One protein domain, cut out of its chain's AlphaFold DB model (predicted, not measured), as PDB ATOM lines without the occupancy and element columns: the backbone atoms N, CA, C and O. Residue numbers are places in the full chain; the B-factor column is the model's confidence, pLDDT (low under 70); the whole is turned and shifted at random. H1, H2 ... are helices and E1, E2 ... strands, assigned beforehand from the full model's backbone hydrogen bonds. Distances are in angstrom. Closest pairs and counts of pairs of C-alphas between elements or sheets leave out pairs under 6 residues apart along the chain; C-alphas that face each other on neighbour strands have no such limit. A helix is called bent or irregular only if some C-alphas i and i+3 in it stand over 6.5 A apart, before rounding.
ATOM      1  N   GLY A   8      39.550  -6.316 -30.753       91.50
ATOM      2  CA  GLY A   8      38.240  -6.942 -30.591       91.50
ATOM      3  C   GLY A   8      37.324  -6.613 -31.771       91.50
ATOM      4  O   GLY A   8      37.281  -5.468 -32.218       91.50
ATOM      5  N   ARG A   9      36.577  -7.600 -32.279       91.50
ATOM      6  CA  ARG A   9      35.601  -7.415 -33.368       91.50
ATOM      7  C   ARG A   9      34.235  -7.967 -32.991       91.50
ATOM      8  O   ARG A   9      34.166  -9.056 -32.421       91.50
ATOM      9  N   LYS A  10      33.162  -7.246 -33.328       88.25
ATOM     10  CA  LYS A  10      31.773  -7.685 -33.114       88.25
ATOM     11  C   LYS A  10      30.834  -7.207 -34.220       88.25
ATOM     12  O   LYS A  10      30.904  -6.057 -34.641       88.25
ATOM     13  N   GLY A  11      29.889  -8.064 -34.605       85.38
ATOM     14  CA  GLY A  11      28.920  -7.772 -35.666       85.38
ATOM     15  C   GLY A  11      29.527  -7.823 -37.070       85.38
ATOM     16  O   GLY A  11      30.634  -8.323 -37.257       85.38
ATOM     17  N   ASP A  12      28.780  -7.309 -38.043       83.12
ATOM     18  CA  ASP A  12      29.115  -7.280 -39.466       83.12
ATOM     19  C   ASP A  12      28.579  -5.993 -40.139       83.12
ATOM     20  O   ASP A  12      27.860  -5.194 -39.533       83.12
ATOM     21  N   GLY A  13      28.963  -5.755 -41.398       82.38
ATOM     22  CA  GLY A  13      28.527  -4.594 -42.182       82.38
ATOM     23  C   GLY A  13      29.547  -3.450 -42.212       82.38
ATOM     24  O   GLY A  13      30.749  -3.687 -42.241       82.38
ATOM     25  N   LEU A  14      29.074  -2.199 -42.263       83.38
ATOM     26  CA  LEU A  14      29.944  -1.016 -42.351       83.38
ATOM     27  C   LEU A  14      30.886  -0.942 -41.129       83.38
ATOM     28  O   LEU A  14      30.371  -0.908 -40.010       83.38
ATOM     29  N   PRO A  15      32.220  -0.889 -41.304       86.69
ATOM     30  CA  PRO A  15      33.147  -0.921 -40.179       86.69
ATOM     31  C   PRO A  15      33.177   0.404 -39.408       86.69
ATOM     32  O   PRO A  15      33.377   1.480 -39.974       86.69
ATOM     33  N   LEU A  16      33.045   0.298 -38.089       85.56
ATOM     34  CA  LEU A  16      33.189   1.350 -37.098       85.56
ATOM     35  C   LEU A  16      34.419   1.067 -36.233       85.56
ATOM     36  O   LEU A  16      34.438   0.110 -35.457       85.56
ATOM     37  N   VAL A  17      35.436   1.921 -36.334       89.38
ATOM     38  CA  VAL A  17      36.651   1.820 -35.515       89.38
ATOM     39  C   VAL A  17      36.497   2.677 -34.263       89.38
ATOM     40  O   VAL A  17      36.306   3.889 -34.358       89.38
ATOM     41  N   ALA A  18      36.606   2.055 -33.091       88.06
ATOM     42  CA  ALA A  18      36.518   2.719 -31.799       88.06
ATOM     43  C   ALA A  18      37.905   2.814 -31.144       88.06
ATOM     44  O   ALA A  18      38.612   1.814 -30.999       88.06
ATOM     45  N   ILE A  19      38.280   4.031 -30.740       87.12
ATOM     46  CA  ILE A  19      39.574   4.353 -30.131       87.12
ATOM     47  C   ILE A  19      39.339   4.768 -28.679       87.12
ATOM     48  O   ILE A  19      38.509   5.634 -28.401       87.12
ATOM     49  N   HIS A  20      40.059   4.148 -27.745       84.69
ATOM     50  CA  HIS A  20      39.925   4.447 -26.323       84.69
ATOM     51  C   HIS A  20      40.685   5.728 -25.934       84.69
ATOM     52  O   HIS A  20      41.607   6.173 -26.618       84.69
ATOM     53  N   GLY A  21      40.309   6.327 -24.801       77.81
ATOM     54  CA  GLY A  21      41.028   7.467 -24.226       77.81
ATOM     55  C   GLY A  21      42.381   7.080 -23.612       77.81
ATOM     56  O   GLY A  21      42.723   5.907 -23.487       77.81
ATOM     57  N   ASN A  22      43.168   8.067 -23.181       72.00
ATOM     58  CA  ASN A  22      44.472   7.807 -22.557       72.00
ATOM     59  C   ASN A  22      44.336   7.079 -21.201       72.00
ATOM     60  O   ASN A  22      43.502   7.457 -20.374       72.00
ATOM     61  N   GLY A  23      45.219   6.115 -20.922       70.44
ATOM     62  CA  GLY A  23      45.295   5.414 -19.630       70.44
ATOM     63  C   GLY A  23      44.280   4.286 -19.430       70.44
ATOM     64  O   GLY A  23      44.094   3.858 -18.296       70.44
ATOM     65  N   VAL A  24      43.613   3.854 -20.498       81.06
ATOM     66  CA  VAL A  24      42.661   2.733 -20.535       81.06
ATOM     67  C   VAL A  24      42.937   1.902 -21.791       81.06
ATOM     68  O   VAL A  24      43.777   2.298 -22.593       81.06
ATOM     69  N   ASP A  25      42.264   0.770 -21.945       82.62
ATOM     70  CA  ASP A  25      42.346  -0.133 -23.092       82.62
ATOM     71  C   ASP A  25      40.947  -0.405 -23.681       82.62
ATOM     72  O   ASP A  25      39.921   0.078 -23.184       82.62
ATOM     73  N   HIS A  26      40.892  -1.130 -24.799       87.44
ATOM     74  CA  HIS A  26      39.663  -1.344 -25.555       87.44
ATOM     75  C   HIS A  26      38.530  -2.075 -24.798       87.44
ATOM     76  O   HIS A  26      37.373  -1.808 -25.134       87.44
ATOM     77  N   PRO A  27      38.765  -2.931 -23.774       89.06
ATOM     78  CA  PRO A  27      37.691  -3.509 -22.965       89.06
ATOM     79  C   PRO A  27      36.736  -2.475 -22.356       89.06
ATOM     80  O   PRO A  27      35.543  -2.746 -22.234       89.06
ATOM     81  N   LEU A  28      37.213  -1.263 -22.047       85.56
ATOM     82  CA  LEU A  28      36.367  -0.167 -21.557       85.56
ATOM     83  C   LEU A  28      35.284   0.252 -22.566       85.56
ATOM     84  O   LEU A  28      34.228   0.764 -22.187       85.56
ATOM     85  N   LEU A  29      35.555   0.073 -23.857       86.44
ATOM     86  CA  LEU A  29      34.645   0.420 -24.943       86.44
ATOM     87  C   LEU A  29      33.622  -0.682 -25.225       86.44
ATOM     88  O   LEU A  29      32.665  -0.421 -25.944       86.44
ATOM     89  N   LEU A  30      33.766  -1.878 -24.644       84.50
ATOM     90  CA  LEU A  30      32.784  -2.957 -24.805       84.50
ATOM     91  C   LEU A  30      31.430  -2.611 -24.178       84.50
ATOM     92  O   LEU A  30      30.415  -3.147 -24.595       84.50
ATOM     93  N   ALA A  31      31.384  -1.670 -23.230       79.50
ATOM     94  CA  ALA A  31      30.120  -1.119 -22.735       79.50
ATOM     95  C   ALA A  31      29.295  -0.433 -23.844       79.50
ATOM     96  O   ALA A  31      28.088  -0.279 -23.710       79.50
ATOM     97  N   LEU A  32      29.925  -0.061 -24.966       77.06
ATOM     98  CA  LEU A  32      29.229   0.451 -26.142       77.06
ATOM     99  C   LEU A  32      28.549  -0.643 -26.964       77.06
ATOM    100  O   LEU A  32      27.939  -0.275 -27.957       77.06
ATOM    101  N   ASP A  33      28.673  -1.936 -26.636       75.50
ATOM    102  CA  ASP A  33      28.077  -3.040 -27.410       75.50
ATOM    103  C   ASP A  33      26.574  -3.245 -27.174       75.50
ATOM    104  O   ASP A  33      25.925  -3.907 -27.984       75.50
ATOM    105  N   ASP A  34      25.992  -2.656 -26.130       67.38
ATOM    106  CA  ASP A  34      24.542  -2.732 -25.908       67.38
ATOM    107  C   ASP A  34      23.776  -1.790 -26.863       67.38
ATOM    108  O   ASP A  34      22.660  -2.074 -27.296       67.38
ATOM    109  N   CYS A  35      24.406  -0.692 -27.289       58.53
ATOM    110  CA  CYS A  35      23.923   0.180 -28.364       58.53
ATOM    111  C   CYS A  35      23.720  -0.498 -29.736       58.53
ATOM    112  O   CYS A  35      22.698  -0.212 -30.373       58.53
ATOM    113  N   PRO A  36      24.682  -1.289 -30.262       54.22
ATOM    114  CA  PRO A  36      24.803  -1.656 -31.657       54.22
ATOM    115  C   PRO A  36      24.529  -3.152 -31.891       54.22
ATOM    116  O   PRO A  36      24.867  -3.698 -32.941       54.22
ATOM    117  N   ALA A  37      23.913  -3.824 -30.915       55.47
ATOM    118  CA  ALA A  37      23.320  -5.146 -31.088       55.47
ATOM    119  C   ALA A  37      22.062  -5.118 -31.985       55.47
ATOM    120  O   ALA A  37      21.561  -6.170 -32.375       55.47
ATOM    121  N   GLU A  38      21.567  -3.929 -32.343       61.19
ATOM    122  CA  GLU A  38      20.472  -3.768 -33.298       61.19
ATOM    123  C   GLU A  38      20.911  -4.065 -34.739       61.19
ATOM    124  O   GLU A  38      22.035  -3.727 -35.139       61.19
ATOM    125  N   PRO A  39      20.004  -4.602 -35.572       61.47
ATOM    126  CA  PRO A  39      20.235  -4.750 -37.002       61.47
ATOM    127  C   PRO A  39      20.709  -3.437 -37.642       61.47
ATOM    128  O   PRO A  39      20.088  -2.385 -37.497       61.47
ATOM    129  N   GLY A  40      21.815  -3.505 -38.387       62.78
ATOM    130  CA  GLY A  40      22.342  -2.375 -39.153       62.78
ATOM    131  C   GLY A  40      23.378  -1.515 -38.430       62.78
ATOM    132  O   GLY A  40      23.845  -0.545 -39.014       62.78
ATOM    133  N   CYS A  41      23.793  -1.844 -37.210       67.81
ATOM    134  CA  CYS A  41      24.779  -1.056 -36.467       67.81
ATOM    135  C   CYS A  41      26.254  -1.208 -36.897       67.81
ATOM    136  O   CYS A  41      27.103  -0.507 -36.352       67.81
ATOM    137  N   GLY A  42      26.547  -2.026 -37.911       78.75
ATOM    138  CA  GLY A  42      27.880  -2.139 -38.514       78.75
ATOM    139  C   GLY A  42      28.868  -2.993 -37.712       78.75
ATOM    140  O   GLY A  42      28.632  -3.314 -36.544       78.75
ATOM    141  N   GLU A  43      29.985  -3.363 -38.343       87.88
ATOM    142  CA  GLU A  43      31.064  -4.116 -37.698       87.88
ATOM    143  C   GLU A  43      31.797  -3.189 -36.727       87.88
ATOM    144  O   GLU A  43      32.276  -2.131 -37.115       87.88
ATOM    145  N   ARG A  44      31.932  -3.580 -35.465       89.25
ATOM    146  CA  ARG A  44      32.642  -2.798 -34.450       89.25
ATOM    147  C   ARG A  44      34.035  -3.340 -34.273       89.25
ATOM    148  O   ARG A  44      34.203  -4.530 -34.014       89.25
ATOM    149  N   ILE A  45      35.014  -2.456 -34.389       91.81
ATOM    150  CA  ILE A  45      36.432  -2.771 -34.304       91.81
ATOM    151  C   ILE A  45      37.017  -1.957 -33.151       91.81
ATOM    152  O   ILE A  45      37.171  -0.740 -33.244       91.81
ATOM    153  N   TYR A  46      37.337  -2.640 -32.059       92.38
ATOM    154  CA  TYR A  46      37.902  -2.073 -30.840       92.38
ATOM    155  C   TYR A  46      39.408  -2.316 -30.833       92.38
ATOM    156  O   TYR A  46      39.835  -3.468 -30.850       92.38
ATOM    157  N   LEU A  47      40.211  -1.253 -30.836       91.44
ATOM    158  CA  LEU A  47      41.668  -1.353 -30.924       91.44
ATOM    159  C   LEU A  47      42.337  -0.851 -29.643       91.44
ATOM    160  O   LEU A  47      42.037   0.246 -29.174       91.44
ATOM    161  N   ASP A  48      43.290  -1.629 -29.135       89.25
ATOM    162  CA  ASP A  48      44.258  -1.153 -28.147       89.25
ATOM    163  C   ASP A  48      45.319  -0.282 -28.826       89.25
ATOM    164  O   ASP A  48      46.004  -0.725 -29.756       89.25
ATOM    165  N   LEU A  49      45.487   0.947 -28.336       87.75
ATOM    166  CA  LEU A  49      46.561   1.837 -28.764       87.75
ATOM    167  C   LEU A  49      47.941   1.248 -28.408       87.75
ATOM    168  O   LEU A  49      48.065   0.488 -27.447       87.75
ATOM    169  N   PRO A  50      49.014   1.622 -29.127       86.44
ATOM    170  CA  PRO A  50      50.350   1.118 -28.830       86.44
ATOM    171  C   PRO A  50      50.804   1.357 -27.388       86.44
ATOM    172  O   PRO A  50      50.814   2.494 -26.913       86.44
ATOM    173  N   GLY A  51      51.223   0.284 -26.711       83.62
ATOM    174  CA  GLY A  51      51.643   0.314 -25.308       83.62
ATOM    175  C   GLY A  51      50.493   0.234 -24.298       83.62
ATOM    176  O   GLY A  51      50.744   0.370 -23.102       83.62
ATOM    177  N   PHE A  52      49.259   0.012 -24.758       83.75
ATOM    178  CA  PHE A  52      48.074  -0.199 -23.927       83.75
ATOM    179  C   PHE A  52      47.506  -1.605 -24.143       83.75
ATOM    180  O   PHE A  52      47.635  -2.179 -25.226       83.75
ATOM    181  N   GLY A  53      46.873  -2.151 -23.101       86.75
ATOM    182  CA  GLY A  53      46.242  -3.469 -23.136       86.75
ATOM    183  C   GLY A  53      47.188  -4.560 -23.644       86.75
ATOM    184  O   GLY A  53      48.271  -4.767 -23.094       86.75
ATOM    185  N   GLY A  54      46.768  -5.250 -24.705       86.94
ATOM    186  CA  GLY A  54      47.543  -6.302 -25.368       86.94
ATOM    187  C   GLY A  54      48.426  -5.829 -26.530       86.94
ATOM    188  O   GLY A  54      49.147  -6.651 -27.095       86.94
ATOM    189  N   THR A  55      48.380  -4.548 -26.921       88.19
ATOM    190  CA  THR A  55      49.150  -4.036 -28.068       88.19
ATOM    191  C   THR A  55      50.575  -3.650 -27.655       88.19
ATOM    192  O   THR A  55      50.754  -2.779 -26.795       88.19
ATOM    193  N   PRO A  56      51.619  -4.200 -28.307       84.94
ATOM    194  CA  PRO A  56      52.998  -3.787 -28.062       84.94
ATOM    195  C   PRO A  56      53.220  -2.285 -28.318       84.94
ATOM    196  O   PRO A  56      52.592  -1.707 -29.208       84.94
ATOM    197  N   PRO A  57      54.133  -1.626 -27.586       83.06
ATOM    198  CA  PRO A  57      54.518  -0.254 -27.900       83.06
ATOM    199  C   PRO A  57      55.171  -0.166 -29.289       83.06
ATOM    200  O   PRO A  57      55.786  -1.123 -29.763       83.06
ATOM    201  N   LEU A  58      55.045   0.998 -29.936       81.31
ATOM    202  CA  LEU A  58      55.770   1.283 -31.176       81.31
ATOM    203  C   LEU A  58      57.274   1.392 -30.910       81.31
ATOM    204  O   LEU A  58      57.697   1.859 -29.851       81.31
ATOM    205  N   ASP A  59      58.070   1.038 -31.917       76.06
ATOM    206  CA  ASP A  59      59.491   1.373 -31.932       76.06
ATOM    207  C   ASP A  59      59.640   2.899 -32.130       76.06
ATOM    208  O   ASP A  59      59.133   3.455 -33.106       76.06
ATOM    209  N   ASN A  81      33.691   8.601 -18.048       72.50
ATOM    210  CA  ASN A  81      33.462   8.114 -19.386       72.50
ATOM    211  C   ASN A  81      31.964   8.240 -19.620       72.50
ATOM    212  O   ASN A  81      31.189   7.497 -19.028       72.50
ATOM    213  N   VAL A  82      31.552   9.210 -20.436       77.38
ATOM    214  CA  VAL A  82      30.128   9.513 -20.657       77.38
ATOM    215  C   VAL A  82      29.338   8.286 -21.116       77.38
ATOM    216  O   VAL A  82      28.170   8.162 -20.785       77.38
ATOM    217  N   HIS A  83      29.976   7.335 -21.799       78.75
ATOM    218  CA  HIS A  83      29.333   6.082 -22.194       78.75
ATOM    219  C   HIS A  83      29.069   5.114 -21.041       78.75
ATOM    220  O   HIS A  83      28.206   4.258 -21.171       78.75
ATOM    221  N   LEU A  84      29.781   5.249 -19.922       80.38
ATOM    222  CA  LEU A  84      29.504   4.513 -18.688       80.38
ATOM    223  C   LEU A  84      28.491   5.253 -17.808       80.38
ATOM    224  O   LEU A  84      27.642   4.623 -17.191       80.38
ATOM    225  N   GLU A  85      28.582   6.582 -17.753       82.44
ATOM    226  CA  GLU A  85      27.729   7.418 -16.894       82.44
ATOM    227  C   GLU A  85      26.337   7.672 -17.500       82.44
ATOM    228  O   GLU A  85      25.351   7.824 -16.784       82.44
ATOM    229  N   GLN A  86      26.257   7.766 -18.828       85.38
ATOM    230  CA  GLN A  86      25.054   8.094 -19.596       85.38
ATOM    231  C   GLN A  86      24.928   7.182 -20.834       85.38
ATOM    232  O   GLN A  86      24.901   7.682 -21.967       85.38
ATOM    233  N   PRO A  87      24.853   5.850 -20.642       83.81
ATOM    234  CA  PRO A  87      24.842   4.886 -21.743       83.81
ATOM    235  C   PRO A  87      23.721   5.174 -22.747       83.81
ATOM    236  O   PRO A  87      23.984   5.260 -23.942       83.81
ATOM    237  N   ASP A  88      22.505   5.468 -22.282       84.06
ATOM    238  CA  ASP A  88      21.349   5.704 -23.160       84.06
ATOM    239  C   ASP A  88      21.535   6.901 -24.108       84.06
ATOM    240  O   ASP A  88      21.181   6.831 -25.287       84.06
ATOM    241  N   ILE A  89      22.131   7.997 -23.622       85.06
ATOM    242  CA  ILE A  89      22.393   9.196 -24.434       85.06
ATOM    243  C   ILE A  89      23.443   8.882 -25.498       85.06
ATOM    244  O   ILE A  89      23.260   9.206 -26.673       85.06
ATOM    245  N   VAL A  90      24.532   8.222 -25.101       85.12
ATOM    246  CA  VAL A  90      25.588   7.820 -26.036       85.12
ATOM    247  C   VAL A  90      25.038   6.859 -27.085       85.12
ATOM    248  O   VAL A  90      25.340   7.005 -28.269       85.12
ATOM    249  N   HIS A  91      24.176   5.930 -26.678       83.12
ATOM    250  CA  HIS A  91      23.559   4.971 -27.580       83.12
ATOM    251  C   HIS A  91      22.659   5.664 -28.612       83.12
ATOM    252  O   HIS A  91      22.752   5.388 -29.810       83.12
ATOM    253  N   ALA A  92      21.829   6.615 -28.178       84.38
ATOM    254  CA  ALA A  92      20.977   7.391 -29.074       84.38
ATOM    255  C   ALA A  92      21.795   8.175 -30.117       84.38
ATOM    256  O   ALA A  92      21.484   8.130 -31.310       84.38
ATOM    257  N   LEU A  93      22.878   8.833 -29.689       86.75
ATOM    258  CA  LEU A  93      23.757   9.602 -30.576       86.75
ATOM    259  C   LEU A  93      24.513   8.710 -31.569       86.75
ATOM    260  O   LEU A  93      24.609   9.048 -32.749       86.75
ATOM    261  N   LEU A  94      25.015   7.553 -31.126       84.06
ATOM    262  CA  LEU A  94      25.688   6.598 -32.008       84.06
ATOM    263  C   LEU A  94      24.734   6.032 -33.062       84.06
ATOM    264  O   LEU A  94      25.124   5.912 -34.226       84.06
ATOM    265  N   ARG A  95      23.482   5.729 -32.696       81.31
ATOM    266  CA  ARG A  95      22.453   5.278 -33.650       81.31
ATOM    267  C   ARG A  95      22.145   6.356 -34.690       81.31
ATOM    268  O   ARG A  95      22.134   6.057 -35.885       81.31
ATOM    269  N   GLU A  96      21.947   7.596 -34.252       86.56
ATOM    270  CA  GLU A  96      21.645   8.740 -35.121       86.56
ATOM    271  C   GLU A  96      22.793   9.037 -36.097       86.56
ATOM    272  O   GLU A  96      22.590   9.091 -37.313       86.56
ATOM    273  N   TRP A  97      24.026   9.125 -35.592       85.81
ATOM    274  CA  TRP A  97      25.211   9.306 -36.426       85.81
ATOM    275  C   TRP A  97      25.413   8.154 -37.418       85.81
ATOM    276  O   TRP A  97      25.627   8.408 -38.605       85.81
ATOM    277  N   SER A  98      25.259   6.903 -36.979       80.44
ATOM    278  CA  SER A  98      25.379   5.736 -37.862       80.44
ATOM    279  C   SER A  98      24.343   5.762 -38.994       80.44
ATOM    280  O   SER A  98      24.648   5.396 -40.130       80.44
ATOM    281  N   GLY A  99      23.122   6.232 -38.706       81.69
ATOM    282  CA  GLY A  99      22.089   6.469 -39.714       81.69
ATOM    283  C   GLY A  99      22.515   7.495 -40.767       81.69
ATOM    284  O   GLY A  99      22.395   7.225 -41.963       81.69
ATOM    285  N   ARG A 100      23.086   8.631 -40.338       85.06
ATOM    286  CA  ARG A 100      23.612   9.664 -41.251       85.06
ATOM    287  C   ARG A 100      24.732   9.130 -42.136       85.06
ATOM    288  O   ARG A 100      24.660   9.296 -43.347       85.06
ATOM    289  N   VAL A 101      25.713   8.431 -41.562       83.31
ATOM    290  CA  VAL A 101      26.838   7.856 -42.321       83.31
ATOM    291  C   VAL A 101      26.341   6.894 -43.400       83.31
ATOM    292  O   VAL A 101      26.772   6.984 -44.546       83.31
ATOM    293  N   ARG A 102      25.391   6.009 -43.075       78.19
ATOM    294  CA  ARG A 102      24.789   5.106 -44.070       78.19
ATOM    295  C   ARG A 102      24.037   5.856 -45.162       78.19
ATOM    296  O   ARG A 102      24.140   5.470 -46.319       78.19
ATOM    297  N   SER A 103      23.314   6.920 -44.816       80.94
ATOM    298  CA  SER A 103      22.651   7.765 -45.813       80.94
ATOM    299  C   SER A 103      23.653   8.471 -46.727       80.94
ATOM    300  O   SER A 103      23.370   8.627 -47.908       80.94
ATOM    301  N   THR A 104      24.811   8.890 -46.208       83.38
ATOM    302  CA  THR A 104      25.877   9.516 -47.005       83.38
ATOM    303  C   THR A 104      26.560   8.510 -47.923       83.38
ATOM    304  O   THR A 104      26.796   8.818 -49.080       83.38
ATOM    305  N   ILE A 105      26.863   7.308 -47.426       78.44
ATOM    306  CA  ILE A 105      27.550   6.263 -48.203       78.44
ATOM    307  C   ILE A 105      26.600   5.586 -49.206       78.44
ATOM    308  O   ILE A 105      27.038   5.139 -50.260       78.44
ATOM    309  N   GLY A 106      25.307   5.485 -48.878       69.06
ATOM    310  CA  GLY A 106      24.262   4.970 -49.767       69.06
ATOM    311  C   GLY A 106      23.694   6.010 -50.740       69.06
ATOM    312  O   GLY A 106      23.005   5.634 -51.686       69.06
ATOM    313  N   GLY A 107      23.966   7.297 -50.513       58.47
ATOM    314  CA  GLY A 107      23.790   8.367 -51.494       58.47
ATOM    315  C   GLY A 107      24.995   8.443 -52.433       58.47
ATOM    316  O   GLY A 107      26.065   7.933 -52.114       58.47
TER     317      GLY A 107
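This is residues 8 to 59 and 81 to 107 of the 116 residues of an uncharacterized protein of Micromonospora inyonensis (UniProt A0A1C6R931). A small three-stranded sheet, E1 E3 E2, has the short helix H1 lying lengthwise over one face, while its other face has no named helix on it. The long helix H3 stands off beyond one end of the strands, clear of the sheet and about perpendicular to H1, with little H2 making a corner at its beginning; toward the opposite end, residues 48 to 59 run out to the cut without a named element. The printed part has 79 residues, with three named strands and three named helices in the order E1 E2 H1 E3 H2 H3, and the sheet is mixed. The class is mixed, helices and strands; the whole is only just compact, close to loose, with a radius of gyration of the C-alphas of 13.6 A, and it spans 41 by 28 by 18 A.

Find C-alpha 8 at (38.240, -6.942, -30.591); here strand E1 begins, residues 8 to 10. Go on to residues 15 to 19 and you find strand E2, 13.0 A from first to last C-alpha. Look next at C-alpha 26, at (39.663, -1.344, -25.555), where helix H1 begins; it holds residues 26 to 33 and measures 11.9 A. H1 is neither bent nor irregular, but only just: C-alphas 28 and 31 are 6.4 A apart. Strand E3 is residues 43 to 47, 12.9 A long. Past the cut, helix H2 is the four residues 82 to 85. Helix H3 holds residues 87 to 106 and runs 28.0 A; find its end at C-alpha 106, (24.262, 4.970, -49.767).

Begin with the sheet, where E3 is the inner strand and E1 and E2 are the edge strands. E1 and E3 are antiparallel at 167 degrees; look for N 44 and O 10 at 2.8 A and N 8 and O 46 at 2.9 A, both within hydrogen-bond range. E3 and E2 are parallel at 26 degrees, with N 16 and O 43 at 2.7 A and N 45 and O 16 at 2.8 A, also within hydrogen-bond range. E2, H1 and E3 form a strand-helix-strand unit, two parallel neighbour strands with a helix between them along the chain, and its crossover is right-handed. H1 is on the sheet, over E3, at a height over the sheet of 8.2 A. It runs along the strands, at 11 degrees to E3 on the local plane; their closest C-alphas, those of His 26 and Tyr 46, are 5.6 A apart. Moving outward, H1 and H2 only just touch, with 3 pairs of C-alphas within 8 A, the closest those of Leu 32 and His 83 at 6.9 A. H2 and H3 touch only at the corner by their link, H3 with residues 89 to 91 alone; their closest C-alphas, those of His 83 and Val 90, are 5.6 A apart. H1 and H3 are close but not clearly touching: their closest C-alphas, those of Leu 32 and His 91, are 7.4 A apart, and their lines are about perpendicular at 81 degrees. H3 is not on the sheet and is apart from E1, E2 and E3. In H3 every O i to N i+4 pair is within hydrogen-bond range; in H1 it is 0 of 4, beside 4 of 5 O i to N i+3 pairs, and H2 is too short for an O i to N i+4 pair.

The two C-alphas farthest apart are those of Asp 59 and Gly 107, at 41.3 A. Residues 60 to 80 are not printed, and C-alphas 59 and 81 are 29.7 A apart across this cut, which falls in the link from E3 to H2. Of the links that are printed whole, none is long; those from E1 to E2 and from H2 to H3 are tight. The mean pLDDT of the printed part is 81.0, and the model's confidence is low, under 70, at residues 34 to 41 and 106 to 107.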